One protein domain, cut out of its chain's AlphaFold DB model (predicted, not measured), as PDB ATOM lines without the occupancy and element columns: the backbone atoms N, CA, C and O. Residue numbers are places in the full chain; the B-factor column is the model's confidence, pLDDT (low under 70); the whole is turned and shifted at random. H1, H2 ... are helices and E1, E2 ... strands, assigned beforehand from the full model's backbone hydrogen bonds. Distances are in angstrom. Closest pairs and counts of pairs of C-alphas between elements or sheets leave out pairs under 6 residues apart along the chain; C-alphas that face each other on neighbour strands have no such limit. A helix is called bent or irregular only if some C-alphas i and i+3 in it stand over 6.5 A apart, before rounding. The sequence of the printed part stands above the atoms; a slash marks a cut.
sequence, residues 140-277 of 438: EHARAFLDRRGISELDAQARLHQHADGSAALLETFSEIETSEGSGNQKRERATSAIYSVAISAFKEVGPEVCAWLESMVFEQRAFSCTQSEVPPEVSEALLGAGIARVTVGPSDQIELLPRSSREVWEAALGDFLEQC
ATOM      1  N   GLU A 140     141.293 150.224 173.903       94.81
ATOM      2  CA  GLU A 140     140.703 150.162 172.563       94.81
ATOM      3  C   GLU A 140     140.706 148.737 171.995       94.81
ATOM      4  O   GLU A 140     139.665 148.270 171.527       94.81
ATOM      5  N   HIS A 141     141.835 148.022 172.075       94.81
ATOM      6  CA  HIS A 141     141.919 146.629 171.616       94.81
ATOM      7  C   HIS A 141     141.049 145.700 172.470       94.81
ATOM      8  O   HIS A 141     140.359 144.834 171.934       94.81
ATOM      9  N   ALA A 142     141.001 145.923 173.786       96.50
ATOM     10  CA  ALA A 142     140.139 145.164 174.683       96.50
ATOM     11  C   ALA A 142     138.654 145.369 174.359       96.50
ATOM     12  O   ALA A 142     137.903 144.398 174.327       96.50
ATOM     13  N   ARG A 143     138.226 146.601 174.055       96.25
ATOM     14  CA  ARG A 143     136.853 146.879 173.604       96.25
ATOM     15  C   ARG A 143     136.532 146.162 172.300       96.25
ATOM     16  O   ARG A 143     135.533 145.459 172.243       96.25
ATOM     17  N   ALA A 144     137.410 146.256 171.299       94.25
ATOM     18  CA  ALA A 144     137.221 145.556 170.029       94.25
ATOM     19  C   ALA A 144     137.120 144.031 170.218       94.25
ATOM     20  O   ALA A 144     136.288 143.380 169.588       94.25
ATOM     21  N   PHE A 145     137.932 143.462 171.113       95.75
ATOM     22  CA  PHE A 145     137.871 142.047 171.474       95.75
ATOM     23  C   PHE A 145     136.545 141.675 172.164       95.75
ATOM     24  O   PHE A 145     135.919 140.679 171.803       95.75
ATOM     25  N   LEU A 146     136.090 142.483 173.124       96.62
ATOM     26  CA  LEU A 146     134.850 142.255 173.876       96.62
ATOM     27  C   LEU A 146     133.584 142.474 173.030       96.62
ATOM     28  O   LEU A 146     132.616 141.730 173.186       96.62
ATOM     29  N   ASP A 147     133.604 143.413 172.081       95.31
ATOM     30  CA  ASP A 147     132.523 143.615 171.110       95.31
ATOM     31  C   ASP A 147     132.313 142.359 170.251       95.31
ATOM     32  O   ASP A 147     131.179 141.910 170.076       95.31
ATOM     33  N   ARG A 148     133.403 141.723 169.783       94.00
ATOM     34  CA  ARG A 148     133.345 140.434 169.057       94.00
ATOM     35  C   ARG A 148     132.753 139.303 169.915       94.00
ATOM     36  O   ARG A 148     132.255 138.323 169.368       94.00
ATOM     37  N   ARG A 149     132.779 139.443 171.245       94.50
ATOM     38  CA  ARG A 149     132.186 138.517 172.228       94.50
ATOM     39  C   ARG A 149     130.768 138.912 172.662       94.50
ATOM     40  O   ARG A 149     130.192 138.247 173.518       94.50
ATOM     41  N   GLY A 150     130.194 139.970 172.086       95.50
ATOM     42  CA  GLY A 150     128.835 140.427 172.388       95.50
ATOM     43  C   GLY A 150     128.706 141.293 173.645       95.50
ATOM     44  O   GLY A 150     127.586 141.565 174.071       95.50
ATOM     45  N   ILE A 151     129.816 141.750 174.234       96.50
ATOM     46  CA  ILE A 151     129.807 142.671 175.378       96.50
ATOM     47  C   ILE A 151     130.025 144.087 174.853       96.50
ATOM     48  O   ILE A 151     131.164 144.487 174.640       96.50
ATOM     49  N   SER A 152     128.939 144.841 174.663       96.06
ATOM     50  CA  SER A 152     128.954 146.196 174.081       96.06
ATOM     51  C   SER A 152     128.797 147.335 175.097       96.06
ATOM     52  O   SER A 152     128.952 148.507 174.752       96.06
ATOM     53  N   GLU A 153     128.480 147.030 176.359       97.31
ATOM     54  CA  GLU A 153     128.336 148.042 177.410       97.31
ATOM     55  C   GLU A 153     129.713 148.592 177.820       97.31
ATOM     56  O   GLU A 153     130.546 147.868 178.367       97.31
ATOM     57  N   LEU A 154     129.943 149.892 177.594       96.38
ATOM     58  CA  LEU A 154     131.241 150.545 177.827       96.38
ATOM     59  C   LEU A 154     131.747 150.404 179.270       96.38
ATOM     60  O   LEU A 154     132.949 150.224 179.480       96.38
ATOM     61  N   ASP A 155     130.847 150.460 180.254       96.62
ATOM     62  CA  ASP A 155     131.203 150.318 181.667       96.62
ATOM     63  C   ASP A 155     131.624 148.881 181.990       96.62
ATOM     64  O   ASP A 155     132.597 148.670 182.714       96.62
ATOM     65  N   ALA A 156     130.945 147.880 181.418       96.00
ATOM     66  CA  ALA A 156     131.345 146.482 181.546       96.00
ATOM     67  C   ALA A 156     132.712 146.238 180.895       96.00
ATOM     68  O   ALA A 156     133.592 145.646 181.519       96.00
ATOM     69  N   GLN A 157     132.933 146.771 179.690       97.44
ATOM     70  CA  GLN A 157     134.216 146.663 178.994       97.44
ATOM     71  C   GLN A 157     135.369 147.282 179.794       97.44
ATOM     72  O   GLN A 157     136.429 146.669 179.922       97.44
ATOM     73  N   ALA A 158     135.162 148.471 180.371       96.38
ATOM     74  CA  ALA A 158     136.169 149.139 181.191       96.38
ATOM     75  C   ALA A 158     136.492 148.349 182.469       96.38
ATOM     76  O   ALA A 158     137.668 148.165 182.789       96.38
ATOM     77  N   ARG A 159     135.472 147.827 183.169       96.00
ATOM     78  CA  ARG A 159     135.670 146.969 184.351       96.00
ATOM     79  C   ARG A 159     136.445 145.698 184.001       96.00
ATOM     80  O   ARG A 159     137.397 145.359 184.698       96.00
ATOM     81  N   LEU A 160     136.063 145.007 182.925       96.88
ATOM     82  CA  LEU A 160     136.725 143.776 182.484       96.88
ATOM     83  C   LEU A 160     138.183 144.029 182.091       96.88
ATOM     84  O   LEU A 160     139.057 143.281 182.524       96.88
ATOM     85  N   HIS A 161     138.462 145.105 181.347       96.94
ATOM     86  CA  HIS A 161     139.829 145.514 181.008       96.94
ATOM     87  C   HIS A 161     140.670 145.800 182.250       96.94
ATOM     88  O   HIS A 161     141.777 145.275 182.358       96.94
ATOM     89  N   GLN A 162     140.127 146.553 183.209       94.88
ATOM     90  CA  GLN A 162     140.812 146.868 184.461       94.88
ATOM     91  C   GLN A 162     141.112 145.609 185.290       94.88
ATOM     92  O   GLN A 162     142.200 145.482 185.849       94.88
ATOM     93  N   HIS A 163     140.166 144.671 185.379       94.88
ATOM     94  CA  HIS A 163     140.354 143.427 186.130       94.88
ATOM     95  C   HIS A 163     141.322 142.462 185.445       94.88
ATOM     96  O   HIS A 163     142.141 141.847 186.124       94.88
ATOM     97  N   ALA A 164     141.240 142.334 184.120       96.50
ATOM     98  CA  ALA A 164     142.159 141.520 183.328       96.50
ATOM     99  C   ALA A 164     143.537 142.179 183.173       96.50
ATOM    100  O   ALA A 164     144.470 141.549 182.683       96.50
ATOM    101  N   ASP A 165     143.652 143.456 183.541       94.94
ATOM    102  CA  ASP A 165     144.836 144.278 183.334       94.94
ATOM    103  C   ASP A 165     145.287 144.240 181.853       94.94
ATOM    104  O   ASP A 165     146.466 144.172 181.539       94.94
ATOM    105  N   GLY A 166     144.343 144.183 180.909       94.50
ATOM    106  CA  GLY A 166     144.634 144.045 179.473       94.50
ATOM    107  C   GLY A 166     145.120 142.662 178.999       94.50
ATOM    108  O   GLY A 166     145.449 142.519 177.825       94.50
ATOM    109  N   SER A 167     145.165 141.629 179.845       96.81
ATOM    110  CA  SER A 167     145.427 140.250 179.401       96.81
ATOM    111  C   SER A 167     144.304 139.739 178.496       96.81
ATOM    112  O   SER A 167     143.149 139.677 178.918       96.81
ATOM    113  N   ALA A 168     144.640 139.309 177.278       96.88
ATOM    114  CA  ALA A 168     143.662 138.738 176.354       96.88
ATOM    115  C   ALA A 168     143.043 137.434 176.895       96.88
ATOM    116  O   ALA A 168     141.830 137.245 176.804       96.88
ATOM    117  N   ALA A 169     143.851 136.567 177.519       97.62
ATOM    118  CA  ALA A 169     143.385 135.304 178.097       97.62
ATOM    119  C   ALA A 169     142.409 135.514 179.273       97.62
ATOM    120  O   ALA A 169     141.374 134.845 179.378       97.62
ATOM    121  N   LEU A 170     142.698 136.484 180.149       98.12
ATOM    122  CA  LEU A 170     141.786 136.839 181.237       98.12
ATOM    123  C   LEU A 170     140.539 137.559 180.722       98.12
ATOM    124  O   LEU A 170     139.456 137.296 181.232       98.12
ATOM    125  N   LEU A 171     140.651 138.409 179.696       98.00
ATOM    126  CA  LEU A 171     139.490 139.037 179.054       98.00
ATOM    127  C   LEU A 171     138.530 137.998 178.464       98.00
ATOM    128  O   LEU A 171     137.323 138.110 178.668       98.00
ATOM    129  N   GLU A 172     139.056 136.981 177.777       98.06
ATOM    130  CA  GLU A 172     138.272 135.841 177.290       98.06
ATOM    131  C   GLU A 172     137.514 135.176 178.445       98.06
ATOM    132  O   GLU A 172     136.281 135.156 178.448       98.06
ATOM    133  N   THR A 173     138.235 134.744 179.478       98.06
ATOM    134  CA  THR A 173     137.636 134.028 180.612       98.06
ATOM    135  C   THR A 173     136.630 134.894 181.378       98.06
ATOM    136  O   THR A 173     135.560 134.432 181.776       98.06
ATOM    137  N   PHE A 174     136.934 136.174 181.589       98.12
ATOM    138  CA  PHE A 174     136.046 137.080 182.312       98.12
ATOM    139  C   PHE A 174     134.804 137.439 181.496       98.12
ATOM    140  O   PHE A 174     133.743 137.608 182.090       98.12
ATOM    141  N   SER A 175     134.888 137.482 180.161       97.75
ATOM    142  CA  SER A 175     133.706 137.663 179.306       97.75
ATOM    143  C   SER A 175     132.711 136.502 179.444       97.75
ATOM    144  O   SER A 175     131.497 136.710 179.515       97.75
ATOM    145  N   GLU A 176     133.219 135.278 179.591       97.44
ATOM    146  CA  GLU A 176     132.411 134.078 179.830       97.44
ATOM    147  C   GLU A 176     131.816 134.068 181.245       97.44
ATOM    148  O   GLU A 176     130.663 133.687 181.448       97.44
ATOM    149  N   ILE A 177     132.570 134.529 182.248       97.31
ATOM    150  CA  ILE A 177     132.069 134.663 183.623       97.31
ATOM    151  C   ILE A 177     130.978 135.739 183.702       97.31
ATOM    152  O   ILE A 177     129.943 135.509 184.339       97.31
ATOM    153  N   GLU A 178     131.177 136.887 183.054       95.50
ATOM    154  CA  GLU A 178     130.227 138.002 183.058       95.50
ATOM    155  C   GLU A 178     128.889 137.585 182.445       95.50
ATOM    156  O   GLU A 178     127.840 137.841 183.039       95.50
ATOM    157  N   THR A 179     128.928 136.850 181.332       95.31
ATOM    158  CA  THR A 179     127.732 136.346 180.637       95.31
ATOM    159  C   THR A 179     127.095 135.125 181.305       95.31
ATOM    160  O   THR A 179     125.919 134.850 181.074       95.31
ATOM    161  N   SER A 180     127.821 134.406 182.166       96.19
ATOM    162  CA  SER A 180     127.282 133.237 182.867       96.19
ATOM    163  C   SER A 180     126.290 133.579 183.986       96.19
ATOM    164  O   SER A 180     126.371 134.628 184.638       96.19
ATOM    165  N   GLU A 181     125.372 132.649 184.253       95.81
ATOM    166  CA  GLU A 181     124.516 132.682 185.438       95.81
ATOM    167  C   GLU A 181     125.341 132.406 186.705       95.81
ATOM    168  O   GLU A 181     126.233 131.555 186.725       95.81
ATOM    169  N   GLY A 182     125.052 133.128 187.786       94.31
ATOM    170  CA  GLY A 182     125.717 132.928 189.071       94.31
ATOM    171  C   GLY A 182     125.651 134.157 189.963       94.31
ATOM    172  O   GLY A 182     125.522 135.290 189.496       94.31
ATOM    173  N   SER A 183     125.753 133.932 191.272       95.69
ATOM    174  CA  SER A 183     125.880 135.029 192.236       95.69
ATOM    175  C   SER A 183     127.202 135.784 192.046       95.69
ATOM    176  O   SER A 183     128.193 135.218 191.577       95.69
ATOM    177  N   GLY A 184     127.257 137.048 192.475       94.94
ATOM    178  CA  GLY A 184     128.488 137.847 192.407       94.94
ATOM    179  C   GLY A 184     129.685 137.187 193.110       94.94
ATOM    180  O   GLY A 184     130.807 137.267 192.617       94.94
ATOM    181  N   ASN A 185     129.446 136.457 194.206       96.31
ATOM    182  CA  ASN A 185     130.496 135.724 194.919       96.31
ATOM    183  C   ASN A 185     131.066 134.567 194.085       96.31
ATOM    184  O   ASN A 185     132.282 134.435 193.990       96.31
ATOM    185  N   GLN A 186     130.206 133.780 193.430       97.38
ATOM    186  CA  GLN A 186     130.642 132.687 192.549       97.38
ATOM    187  C   GLN A 186     131.430 133.213 191.345       97.38
ATOM    188  O   GLN A 186     132.447 132.635 190.969       97.38
ATOM    189  N   LYS A 187     130.994 134.335 190.749       96.62
ATOM    190  CA  LYS A 187     131.733 134.981 189.653       96.62
ATOM    191  C   LYS A 187     133.122 135.433 190.106       96.62
ATOM    192  O   LYS A 187     134.100 135.180 189.408       96.62
ATOM    193  N   ARG A 188     133.222 136.028 191.300       96.06
ATOM    194  CA  ARG A 188     134.501 136.447 191.890       96.06
ATOM    195  C   ARG A 188     135.437 135.265 192.147       96.06
ATOM    196  O   ARG A 188     136.608 135.348 191.803       96.06
ATOM    197  N   GLU A 189     134.934 134.170 192.712       97.44
ATOM    198  CA  GLU A 189     135.725 132.957 192.967       97.44
ATOM    199  C   GLU A 189     136.265 132.338 191.669       97.44
ATOM    200  O   GLU A 189     137.452 132.004 191.576       97.44
ATOM    201  N   ARG A 190     135.426 132.264 190.627       97.75
ATOM    202  CA  ARG A 190     135.840 131.811 189.291       97.75
ATOM    203  C   ARG A 190     136.890 132.733 188.676       97.75
ATOM    204  O   ARG A 190     137.859 132.239 188.107       97.75
ATOM    205  N   ALA A 191     136.735 134.051 188.820       97.50
ATOM    206  CA  ALA A 191     137.705 135.018 188.318       97.50
ATOM    207  C   ALA A 191     139.063 134.883 189.026       97.50
ATOM    208  O   ALA A 191     140.091 134.807 188.360       97.50
ATOM    209  N   THR A 192     139.076 134.763 190.359       98.00
ATOM    210  CA  THR A 192     140.302 134.503 191.134       98.00
ATOM    211  C   THR A 192     140.979 133.204 190.696       98.00
ATOM    212  O   THR A 192     142.189 133.185 190.484       98.00
ATOM    213  N   SER A 193     140.201 132.136 190.501       98.19
ATOM    214  CA  SER A 193     140.717 130.840 190.040       98.19
ATOM    215  C   SER A 193     141.327 130.928 188.637       98.19
ATOM    216  O   SER A 193     142.375 130.337 188.379       98.19
ATOM    217  N   ALA A 194     140.713 131.704 187.738       98.12
ATOM    218  CA  ALA A 194     141.243 131.952 186.401       98.12
ATOM    219  C   ALA A 194     142.572 132.721 186.444       98.12
ATOM    220  O   ALA A 194     143.530 132.308 185.793       98.12
ATOM    221  N   ILE A 195     142.663 133.783 187.256       98.38
ATOM    222  CA  ILE A 195     143.916 134.533 187.452       98.38
ATOM    223  C   ILE A 195     145.015 133.605 187.963       98.38
ATOM    224  O   ILE A 195     146.107 133.590 187.403       98.38
ATOM    225  N   TYR A 196     144.716 132.811 188.991       98.56
ATOM    226  CA  TYR A 196     145.666 131.863 189.562       98.56
ATOM    227  C   TYR A 196     146.163 130.856 188.511       98.56
ATOM    228  O   TYR A 196     147.366 130.659 188.355       98.56
ATOM    229  N   SER A 197     145.256 130.268 187.722       98.31
ATOM    230  CA  SER A 197     145.612 129.316 186.661       98.31
ATOM    231  C   SER A 197     146.496 129.937 185.572       98.31
ATOM    232  O   SER A 197     147.450 129.305 185.102       98.31
ATOM    233  N   VAL A 198     146.199 131.175 185.166       98.12
ATOM    234  CA  VAL A 198     147.014 131.917 184.192       98.12
ATOM    235  C   VAL A 198     148.383 132.255 184.780       98.12
ATOM    236  O   VAL A 198     149.385 132.059 184.096       98.12
ATOM    237  N   ALA A 199     148.454 132.673 186.046       98.44
ATOM    238  CA  ALA A 199     149.712 132.960 186.732       98.44
ATOM    239  C   ALA A 199     150.618 131.718 186.813       98.44
ATOM    240  O   ALA A 199     151.779 131.785 186.418       98.44
ATOM    241  N   ILE A 200     150.080 130.560 187.222       98.44
ATOM    242  CA  ILE A 200     150.824 129.286 187.231       98.44
ATOM    243  C   ILE A 200     151.350 128.935 185.835       98.44
ATOM    244  O   ILE A 200     152.490 128.491 185.694       98.44
ATOM    245  N   SER A 201     150.535 129.130 184.797       97.88
ATOM    246  CA  SER A 201     150.945 128.861 183.416       97.88
ATOM    247  C   SER A 201     152.062 129.807 182.970       97.88
ATOM    248  O   SER A 201     153.059 129.347 182.421       97.88
ATOM    249  N   ALA A 202     151.950 131.097 183.291       97.94
ATOM    250  CA  ALA A 202     152.978 132.089 182.995       97.94
ATOM    251  C   ALA A 202     154.304 131.771 183.712       97.94
ATOM    252  O   ALA A 202     155.366 131.859 183.101       97.94
ATOM    253  N   PHE A 203     154.263 131.334 184.977       98.19
ATOM    254  CA  PHE A 203     155.459 130.912 185.718       98.19
ATOM    255  C   PHE A 203     156.120 129.663 185.125       98.19
ATOM    256  O   PHE A 203     157.342 129.627 184.968       98.19
ATOM    257  N   LYS A 204     155.323 128.673 184.703       96.56
ATOM    258  CA  LYS A 204     155.825 127.500 183.968       96.56
ATOM    259  C   LYS A 204     156.520 127.889 182.664       96.56
ATOM    260  O   LYS A 204     157.526 127.282 182.312       96.56
ATOM    261  N   GLU A 205     155.987 128.881 181.957       96.25
ATOM    262  CA  GLU A 205     156.510 129.340 180.670       96.25
ATOM    263  C   GLU A 205     157.823 130.127 180.792       96.25
ATOM    264  O   GLU A 205     158.764 129.856 180.042       96.25
ATOM    265  N   VAL A 206     157.929 131.062 181.747       96.69
ATOM    266  CA  VAL A 206     159.185 131.813 181.971       96.69
ATOM    267  C   VAL A 206     160.275 130.960 182.616       96.69
ATOM    268  O   VAL A 206     161.462 131.212 182.409       96.69
ATOM    269  N   GLY A 207     159.879 129.924 183.353       95.00
ATOM    270  CA  GLY A 207     160.772 128.930 183.919       95.00
ATOM    271  C   GLY A 207     161.260 129.239 185.342       95.00
ATOM    272  O   GLY A 207     161.182 130.369 185.838       95.00
ATOM    273  N   PRO A 208     161.786 128.208 186.019       95.25
ATOM    274  CA  PRO A 208     162.098 128.244 187.444       95.25
ATOM    275  C   PRO A 208     163.237 129.200 187.807       95.25
ATOM    276  O   PRO A 208     163.212 129.777 188.890       95.25
ATOM    277  N   GLU A 209     164.209 129.437 186.924       94.00
ATOM    278  CA  GLU A 209     165.296 130.390 187.169       94.00
ATOM    279  C   GLU A 209     164.785 131.834 187.281       94.00
ATOM    280  O   GLU A 209     165.219 132.589 188.156       94.00
ATOM    281  N   VAL A 210     163.833 132.211 186.421       96.31
ATOM    282  CA  VAL A 210     163.173 133.525 186.461       96.31
ATOM    283  C   VAL A 210     162.296 133.634 187.707       96.31
ATOM    284  O   VAL A 210     162.339 134.648 188.407       96.31
ATOM    285  N   CYS A 211     161.556 132.576 188.043       97.38
ATOM    286  CA  CYS A 211     160.744 132.531 189.258       97.38
ATOM    287  C   CYS A 211     161.581 132.590 190.543       97.38
ATOM    288  O   CYS A 211     161.163 133.244 191.493       97.38
ATOM    289  N   ALA A 212     162.776 131.998 190.580       95.75
ATOM    290  CA  ALA A 212     163.694 132.111 191.716       95.75
ATOM    291  C   ALA A 212     164.238 133.541 191.888       95.75
ATOM    292  O   ALA A 212     164.468 134.005 193.008       95.75
ATOM    293  N   TRP A 213     164.432 134.272 190.784       96.38
ATOM    294  CA  TRP A 213     164.737 135.702 190.855       96.38
ATOM    295  C   TRP A 213     163.541 136.495 191.401       96.38
ATOM    296  O   TRP A 213     163.714 137.286 192.333       96.38
ATOM    297  N   LEU A 214     162.330 136.233 190.892       97.56
ATOM    298  CA  LEU A 214     161.097 136.852 191.394       97.56
ATOM    299  C   LEU A 214     160.873 136.569 192.883       97.56
ATOM    300  O   LEU A 214     160.519 137.485 193.615       97.56
ATOM    301  N   GLU A 215     161.123 135.344 193.347       97.12
ATOM    302  CA  GLU A 215     161.019 134.944 194.754       97.12
ATOM    303  C   GLU A 215     161.849 135.868 195.658       97.12
ATOM    304  O   GLU A 215     161.373 136.346 196.689       97.12
ATOM    305  N   SER A 216     163.087 136.171 195.247       95.50
ATOM    306  CA  SER A 216     163.967 137.055 196.012       95.50
ATOM    307  C   SER A 216     163.444 138.490 196.067       95.50
ATOM    308  O   SER A 216     163.526 139.133 197.112       95.50
ATOM    309  N   MET A 217     162.875 138.995 194.974       97.19
ATOM    310  CA  MET A 217     162.288 140.336 194.957       97.19
ATOM    311  C   MET A 217     161.014 140.394 195.808       97.19
ATOM    312  O   MET A 217     160.888 141.224 196.706       97.19
ATOM    313  N   VAL A 218     160.093 139.465 195.565       97.19
ATOM    314  CA  VAL A 218     158.735 139.477 196.112       97.19
ATOM    315  C   VAL A 218     158.708 139.053 197.576       97.19
ATOM    316  O   VAL A 218     158.140 139.763 198.403       97.19
ATOM    317  N   PHE A 219     159.329 137.928 197.935       96.38
ATOM    318  CA  PHE A 219     159.205 137.375 199.287       96.38
ATOM    319  C   PHE A 219     160.303 137.844 200.235       96.38
ATOM    320  O   PHE A 219     160.017 138.130 201.399       96.38
ATOM    321  N   GLU A 220     161.547 137.943 199.758       94.19
ATOM    322  CA  GLU A 220     162.673 138.304 200.627       94.19
ATOM    323  C   GLU A 220     162.831 139.818 200.763       94.19
ATOM    324  O   GLU A 220     163.002 140.319 201.872       94.19
ATOM    325  N   GLN A 221     162.762 140.551 199.648       96.06
ATOM    326  CA  GLN A 221     162.942 142.005 199.636       96.06
ATOM    327  C   GLN A 221     161.626 142.775 199.782       96.06
ATOM    328  O   GLN A 221     161.656 143.970 200.068       96.06
ATOM    329  N   ARG A 222     160.473 142.108 199.602       97.19
ATOM    330  CA  ARG A 222     159.140 142.742 199.578       97.19
ATOM    331  C   ARG A 222     159.066 143.897 198.568       97.19
ATOM    332  O   ARG A 222     158.384 144.897 198.795       97.19
ATOM    333  N   ALA A 223     159.778 143.746 197.454       96.94
ATOM    334  CA  ALA A 223     159.894 144.720 196.384       96.94
ATOM    335  C   ALA A 223     159.053 144.287 195.173       96.94
ATOM    336  O   ALA A 223     159.278 143.233 194.583       96.94
ATOM    337  N   PHE A 224     158.102 145.140 194.784       96.94
ATOM    338  CA  PHE A 224     157.210 144.939 193.627       96.94
ATOM    339  C   PHE A 224     157.534 145.876 192.460       96.94
ATOM    340  O   PHE A 224     156.787 145.977 191.491       96.94
ATOM    341  N   SER A 225     158.640 146.598 192.568       96.50
ATOM    342  CA  SER A 225     159.159 147.468 191.528       96.50
ATOM    343  C   SER A 225     160.668 147.541 191.654       96.50
ATOM    344  O   SER A 225     161.195 147.510 192.767       96.50
ATOM    345  N   CYS A 226     161.352 147.666 190.527       96.19
ATOM    346  CA  CYS A 226     162.798 147.830 190.472       96.19
ATOM    347  C   CYS A 226     163.193 148.659 189.251       96.19
ATOM    348  O   CYS A 226     162.416 148.826 188.307       96.19
ATOM    349  N   THR A 227     164.406 149.196 189.266       95.12
ATOM    350  CA  THR A 227     164.987 149.834 188.082       95.12
ATOM    351  C   THR A 227     165.346 148.772 187.047       95.12
ATOM    352  O   THR A 227     165.789 147.677 187.397       95.12
ATOM    353  N   GLN A 228     165.236 149.096 185.758       93.25
ATOM    354  CA  GLN A 228     165.643 148.170 184.695       93.25
ATOM    355  C   GLN A 228     167.107 147.697 184.830       93.25
ATOM    356  O   GLN A 228     167.413 146.559 184.492       93.25
ATOM    357  N   SER A 229     168.003 148.526 185.381       92.62
ATOM    358  CA  SER A 229     169.412 148.169 185.624       92.62
ATOM    359  C   SER A 229     169.631 147.107 186.705       92.62
ATOM    360  O   SER A 229     170.694 146.488 186.742       92.62
ATOM    361  N   GLU A 230     168.664 146.905 187.601       93.38
ATOM    362  CA  GLU A 230     168.736 145.887 188.658       93.38
ATOM    363  C   GLU A 230     168.288 144.507 188.164       93.38
ATOM    364  O   GLU A 230     168.587 143.492 188.802       93.38
ATOM    365  N   VAL A 231     167.594 144.450 187.025       95.12
ATOM    366  CA  VAL A 231     167.054 143.213 186.463       95.12
ATOM    367  C   VAL A 231     168.024 142.662 185.418       95.12
ATOM    368  O   VAL A 231     168.385 143.378 184.482       95.12
ATOM    369  N   PRO A 232     168.453 141.389 185.524       94.81
ATOM    370  CA  PRO A 232     169.206 140.752 184.450       94.81
ATOM    371  C   PRO A 232     168.446 140.856 183.113       94.81
ATOM    372  O   PRO A 232     167.231 140.634 183.110       94.81
ATOM    373  N   PRO A 233     169.108 141.168 181.983       93.31
ATOM    374  CA  PRO A 233     168.425 141.377 180.704       93.31
ATOM    375  C   PRO A 233     167.514 140.214 180.298       93.31
ATOM    376  O   PRO A 233     166.362 140.431 179.938       93.31
ATOM    377  N   GLU A 234     167.990 138.978 180.450       92.62
ATOM    378  CA  GLU A 234     167.247 137.751 180.153       92.62
ATOM    379  C   GLU A 234     166.002 137.551 181.037       92.62
ATOM    380  O   GLU A 234     165.001 136.996 180.583       92.62
ATOM    381  N   VAL A 235     166.045 138.030 182.285       95.88
ATOM    382  CA  VAL A 235     164.902 138.021 183.209       95.88
ATOM    383  C   VAL A 235     163.909 139.105 182.817       95.88
ATOM    384  O   VAL A 235     162.711 138.848 182.767       95.88
ATOM    385  N   SER A 236     164.403 140.307 182.515       95.44
ATOM    386  CA  SER A 236     163.567 141.425 182.081       95.44
ATOM    387  C   SER A 236     162.798 141.062 180.812       95.44
ATOM    388  O   SER A 236     161.580 141.216 180.783       95.44
ATOM    389  N   GLU A 237     163.478 140.505 179.809       93.88
ATOM    390  CA  GLU A 237     162.866 140.038 178.565       93.88
ATOM    391  C   GLU A 237     161.785 138.979 178.823       93.88
ATOM    392  O   GLU A 237     160.666 139.112 178.328       93.88
ATOM    393  N   ALA A 238     162.083 137.964 179.641       95.12
ATOM    394  CA  ALA A 238     161.131 136.902 179.961       95.12
ATOM    395  C   ALA A 238     159.883 137.431 180.687       95.12
ATOM    396  O   ALA A 238     158.761 137.100 180.306       95.12
ATOM    397  N   LEU A 239     160.067 138.275 181.708       96.62
ATOM    398  CA  LEU A 239     158.970 138.813 182.514       96.62
ATOM    399  C   LEU A 239     158.093 139.794 181.737       96.62
ATOM    400  O   LEU A 239     156.866 139.722 181.838       96.62
ATOM    401  N   LEU A 240     158.710 140.705 180.978       94.69
ATOM    402  CA  LEU A 240     157.992 141.664 180.140       94.69
ATOM    403  C   LEU A 240     157.267 140.937 179.007       94.69
ATOM    404  O   LEU A 240     156.091 141.198 178.769       94.69
ATOM    405  N   GLY A 241     157.938 139.983 178.357       92.62
ATOM    406  CA  GLY A 241     157.358 139.226 177.257       92.62
ATOM    407  C   GLY A 241     156.197 138.328 177.680       92.62
ATOM    408  O   GLY A 241     155.229 138.189 176.942       92.62
ATOM    409  N   ALA A 242     156.254 137.766 178.891       94.69
ATOM    410  CA  ALA A 242     155.152 136.987 179.449       94.69
ATOM    411  C   ALA A 242     154.008 137.866 179.985       94.69
ATOM    412  O   ALA A 242     152.949 137.337 180.312       94.69
ATOM    413  N   GLY A 243     154.203 139.186 180.105       93.50
ATOM    414  CA  GLY A 243     153.241 140.117 180.704       93.50
ATOM    415  C   GLY A 243     153.171 140.072 182.238       93.50
ATOM    416  O   GLY A 243     152.281 140.689 182.823       93.50
ATOM    417  N   ILE A 244     154.099 139.360 182.891       96.56
ATOM    418  CA  ILE A 244     154.211 139.259 184.359       96.56
ATOM    419  C   ILE A 244     154.723 140.579 184.953       96.56
ATOM    420  O   ILE A 244     154.387 140.932 186.085       96.56
ATOM    421  N   ALA A 245     155.537 141.307 184.189       96.31
ATOM    422  CA  ALA A 245     156.058 142.617 184.551       96.31
ATOM    423  C   ALA A 245     155.708 143.670 183.497       96.31
ATOM    424  O   ALA A 245     155.392 143.342 182.351       96.31
ATOM    425  N   ARG A 246     155.782 144.951 183.876       94.44
ATOM    426  CA  ARG A 246     155.513 146.086 182.978       94.44
ATOM    427  C   ARG A 246     156.480 147.225 183.199       94.44
ATOM    428  O   ARG A 246     156.813 147.550 184.334       94.44
ATOM    429  N   VAL A 247     156.862 147.885 182.115       93.56
ATOM    430  CA  VAL A 247     157.601 149.143 182.201       93.56
ATOM    431  C   VAL A 247     156.611 150.265 182.494       93.56
ATOM    432  O   VAL A 247     155.667 150.492 181.738       93.56
ATOM    433  N   THR A 248     156.816 150.969 183.602       91.50
ATOM    434  CA  THR A 248     156.065 152.185 183.915       91.50
ATOM    435  C   THR A 248     156.764 153.370 183.262       91.50
ATOM    436  O   THR A 248     157.929 153.640 183.552       91.50
ATOM    437  N   VAL A 249     156.046 154.095 182.402       82.81
ATOM    438  CA  VAL A 249     156.572 155.297 181.744       82.81
ATOM    439  C   VAL A 249     156.815 156.382 182.796       82.81
ATOM    440  O   VAL A 249     155.883 156.862 183.442       82.81
ATOM    441  N   GLY A 250     158.076 156.763 182.981       81.38
ATOM    442  CA  GLY A 250     158.503 157.748 183.968       81.38
ATOM    443  C   GLY A 250     159.994 158.074 183.835       81.38
ATOM    444  O   GLY A 250     160.669 157.510 182.983       81.38
ATOM    445  N   PRO A 251     160.540 158.972 184.671       77.31
ATOM    446  CA  PRO A 251     161.929 159.429 184.556       77.31
ATOM    447  C   PRO A 251     162.991 158.360 184.876       77.31
ATOM    448  O   PRO A 251     164.176 158.637 184.721       77.31
ATOM    449  N   SER A 252     162.598 157.177 185.361       78.81
ATOM    450  CA  SER A 252     163.516 156.154 185.875       78.81
ATOM    451  C   SER A 252     163.257 154.732 185.361       78.81
ATOM    452  O   SER A 252     163.689 153.796 186.037       78.81
ATOM    453  N   ASP A 253     162.547 154.571 184.231       86.44
ATOM    454  CA  ASP A 253     162.251 153.283 183.564       86.44
ATOM    455  C   ASP A 253     162.057 152.124 184.559       86.44
ATOM    456  O   ASP A 253     162.823 151.158 184.626       86.44
ATOM    457  N   GLN A 254     161.052 152.283 185.424       95.00
ATOM    458  CA  GLN A 254     160.756 151.309 186.469       95.00
ATOM    459  C   GLN A 254     160.055 150.098 185.869       95.00
ATOM    460  O   GLN A 254     159.078 150.238 185.131       95.00
ATOM    461  N   ILE A 255     160.507 148.914 186.257       96.19
ATOM    462  CA  ILE A 255     159.819 147.658 186.001       96.19
ATOM    463  C   ILE A 255     158.952 147.360 187.216       96.19
ATOM    464  O   ILE A 255     159.452 147.108 188.312       96.19
ATOM    465  N   GLU A 256     157.644 147.390 187.012       96.69
ATOM    466  CA  GLU A 256     156.672 146.877 187.961       96.69
ATOM    467  C   GLU A 256     156.561 145.356 187.832       96.69
ATOM    468  O   GLU A 256     156.375 144.832 186.734       96.69
ATOM    469  N   LEU A 257     156.660 144.667 188.967       97.38
ATOM    470  CA  LEU A 257     156.561 143.220 189.091       97.38
ATOM    471  C   LEU A 257     155.165 142.829 189.578       97.38
ATOM    472  O   LEU A 257     154.701 143.331 190.603       97.38
ATOM    473  N   LEU A 258     154.574 141.846 188.895       96.94
ATOM    474  CA  LEU A 258     153.242 141.294 189.137       96.94
ATOM    475  C   LEU A 258     152.103 142.310 188.883       96.94
ATOM    476  O   LEU A 258     152.197 143.478 189.266       96.94
ATOM    477  N   PRO A 259     150.970 141.885 188.295       94.50
ATOM    478  CA  PRO A 259     149.808 142.756 188.112       94.50
ATOM    479  C   PRO A 259     149.276 143.328 189.439       94.50
ATOM    480  O   PRO A 259     148.921 142.579 190.353       94.50
ATOM    481  N   ARG A 260     149.158 144.664 189.551       92.19
ATOM    482  CA  ARG A 260     148.712 145.345 190.793       92.19
ATOM    483  C   ARG A 260     147.358 144.858 191.289       92.19
ATOM    484  O   ARG A 260     147.178 144.662 192.486       92.19
ATOM    485  N   SER A 261     146.403 144.711 190.373       91.94
ATOM    486  CA  SER A 261     144.998 144.421 190.685       91.94
ATOM    487  C   SER A 261     144.784 143.038 191.299       91.94
ATOM    488  O   SER A 261     143.758 142.808 191.935       91.94
ATOM    489  N   SER A 262     145.738 142.123 191.116       95.75
ATOM    490  CA  SER A 262     145.627 140.722 191.528       95.75
ATOM    491  C   SER A 262     146.892 140.189 192.201       95.75
ATOM    492  O   SER A 262     147.098 138.980 192.277       95.75
ATOM    493  N   ARG A 263     147.723 141.092 192.731       96.12
ATOM    494  CA  ARG A 263     149.044 140.786 193.287       96.12
ATOM    495  C   ARG A 263     149.040 139.623 194.279       96.12
ATOM    496  O   ARG A 263     149.848 138.721 194.131       96.12
ATOM    497  N   GLU A 264     148.101 139.599 195.224       97.56
ATOM    498  CA  GLU A 264     148.001 138.522 196.225       97.56
ATOM    499  C   GLU A 264     147.818 137.133 195.585       97.56
ATOM    500  O   GLU A 264     148.398 136.152 196.044       97.56
ATOM    501  N   VAL A 265     147.059 137.048 194.487       98.25
ATOM    502  CA  VAL A 265     146.835 135.796 193.744       98.25
ATOM    503  C   VAL A 265     148.107 135.366 193.013       98.25
ATOM    504  O   VAL A 265     148.433 134.182 192.991       98.25
ATOM    505  N   TRP A 266     148.842 136.324 192.444       98.38
ATOM    506  CA  TRP A 266     150.127 136.073 191.788       98.38
ATOM    507  C   TRP A 266     151.224 135.668 192.773       98.38
ATOM    508  O   TRP A 266     152.019 134.791 192.453       98.38
ATOM    509  N   GLU A 267     151.257 136.263 193.967       98.50
ATOM    510  CA  GLU A 267     152.156 135.851 195.049       98.50
ATOM    511  C   GLU A 267     151.872 134.407 195.472       98.50
ATOM    512  O   GLU A 267     152.796 133.597 195.521       98.50
ATOM    513  N   ALA A 268     150.602 134.060 195.708       98.56
ATOM    514  CA  ALA A 268     150.215 132.689 196.043       98.56
ATOM    515  C   ALA A 268     150.611 131.700 194.932       98.56
ATOM    516  O   ALA A 268     151.264 130.696 195.201       98.56
ATOM    517  N   ALA A 269     150.309 132.030 193.671       98.62
ATOM    518  CA  ALA A 269     150.690 131.208 192.526       98.62
ATOM    519  C   ALA A 269     152.216 131.053 192.382       98.62
ATOM    520  O   ALA A 269     152.685 129.979 192.015       98.62
ATOM    521  N   LEU A 270     153.004 132.094 192.679       98.50
ATOM    522  CA  LEU A 270     154.467 132.019 192.635       98.50
ATOM    523  C   LEU A 270     154.996 131.054 193.700       98.50
ATOM    524  O   LEU A 270     155.850 130.229 193.390       98.50
ATOM    525  N   GLY A 271     154.474 131.147 194.928       97.94
ATOM    526  CA  GLY A 271     154.818 130.229 196.016       97.94
ATOM    527  C   GLY A 271     154.519 128.777 195.642       97.94
ATOM    528  O   GLY A 271     155.423 127.945 195.646       97.94
ATOM    529  N   ASP A 272     153.290 128.503 195.203       98.25
ATOM    530  CA  ASP A 272     152.861 127.150 194.837       98.25
ATOM    531  C   ASP A 272     153.646 126.588 193.640       98.25
ATOM    532  O   ASP A 272     153.977 125.401 193.608       98.25
ATOM    533  N   PHE A 273     153.975 127.422 192.646       97.75
ATOM    534  CA  PHE A 273     154.813 127.008 191.517       97.75
ATOM    535  C   PHE A 273     156.222 126.604 191.967       97.75
ATOM    536  O   PHE A 273     156.734 125.571 191.532       97.75
ATOM    537  N   LEU A 274     156.847 127.398 192.841       96.06
ATOM    538  CA  LEU A 274     158.182 127.112 193.366       96.06
ATOM    539  C   LEU A 274     158.194 125.832 194.210       96.06
ATOM    540  O   LEU A 274     159.126 125.041 194.088       96.06
ATOM    541  N   GLU A 275     157.150 125.584 195.005       95.75
ATOM    542  CA  GLU A 275     156.999 124.339 195.769       95.75
ATOM    543  C   GLU A 275     156.807 123.104 194.870       95.75
ATOM    544  O   GLU A 275     157.255 122.009 195.209       95.75
ATOM    545  N   GLN A 276     156.188 123.269 193.697       96.06
ATOM    546  CA  GLN A 276     156.007 122.198 192.706       96.06
ATOM    547  C   GLN A 276     157.277 121.881 191.895       96.06
ATOM    548  O   GLN A 276     157.309 120.875 191.181       96.06
ATOM    549  N   CYS A 277     158.328 122.702 191.984       94.06
ATOM    550  CA  CYS A 277     159.599 122.471 191.294       94.06
ATOM    551  C   CYS A 277     160.423 121.380 192.002       94.06
ATOM    552  O   CYS A 277     161.326 121.667 192.783       94.06
TER     553      CYS A 277
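What this domain is: This is residues 140 to 277 of the 438 residues of an uncharacterized protein of Microlunatus sagamiharensis (UniProt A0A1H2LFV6). Two lobes are joined by one long helix, H4, which runs along the longest axis: at its first end the helices H1, H2 and H3 make one lobe, with H3 folded back along H4, and at its far end a small three-stranded sheet with the helices H5 and H6 makes the other. H7 crosses H4 and packs on H5. The printed part has 138 residues with seven named helices and three named strands, in the order H1 H2 H3 H4 H5 E1 H6 E2 E3 H7; the sheet's order is E1 E3 E2, antiparallel, and the class is mostly helix. The whole is compact, with a radius of gyration of the C-alphas of 16.0 A and spans of 43 by 36 by 22 A.

Where its parts are: H1 is residues 140 to 148 and begins at C-alpha 140, (140.703, 150.162, 172.563). H2 is residues 154 to 164, 15.2 A long, and H3 is residues 168 to 179, 16.7 A long. H4, residues 184 to 206, is the longest helix at 33.0 A and begins at C-alpha 184, (128.488, 137.847, 192.407). H5 is residues 208 to 220, 16.6 A long. The strand E1 is residues 225 to 227, and H6 is residues 233 to 241, 11.8 A long. E2 is residues 245 to 248 and E3 is residues 254 to 257. H7, residues 260 to 275, is 23.1 A long and ends at C-alpha 275, (156.999, 124.339, 195.769). H7 is irregular, with C-alphas 261 and 264 lying 8.6 A apart, and has a kink of 31 degrees near residue 267.

How they stand to each other: H3 is the hub and touches H1, H2 and H4. H1 and H3 touch at a steep tilt of 46 degrees, the closest C-alphas being those of Leu 146 and Ser 175, 7.2 A apart. H2 touches H3, with residues 170 to 175 of H3 alone, and the closest C-alphas are those of Ala 164 and Leu 170, 5.1 A apart. H1 and H2 touch and are only just about perpendicular, at 70.1 degrees, with the C-alphas of Arg 143 and Gln 157 closest at 6.0 A. H3 and H4 form a helical hairpin, at a shallow tilt of 16 degrees, opposite ways, with the C-alphas of Ile 177 and Lys 187 closest at 6.0 A. H4 and H7 touch at a steep tilt of 55 degrees, the same way, with the C-alphas of Ile 200 and Ala 269 closest at 5.6 A. H7 touches H5 with its residues 267 to 274 alone, Cys 211 and Leu 270 having the closest C-alphas at 7.1 A. H5 and H6 touch about perpendicular, at 88 degrees, with the C-alphas of Val 210 and Val 235 closest at 5.8 A. In the sheet, E1 and E3 are antiparallel, with N 226 and O 255 within hydrogen-bond range at 3.0 A. E2 and E3 form a hairpin, with N 248 and O 254 within hydrogen-bond range at 2.8 A. E1, H6 and E2 make a split strand-helix-strand unit, two strands running the same way with E3 between them, and its crossover is right-handed. H6 is on the sheet over E2 and stands up from it. H5 only grazes the sheet, with residues 214 to 218. In H1, H2, H3, H4 and H6 every O i to N i+4 pair is within hydrogen-bond range; H5 has 8 of 9 and H7 has 10 of 12.

The domain as a whole: The C-alphas farthest apart, those of Glu 181 and Ser 229, are 47.5 A apart. The printed part has no cut, and no link is long. Residues 180 to 185, of which 184 and 185 belong to H4, stand free. The mean pLDDT of the printed part is 95.6, and no printed residue is under 70.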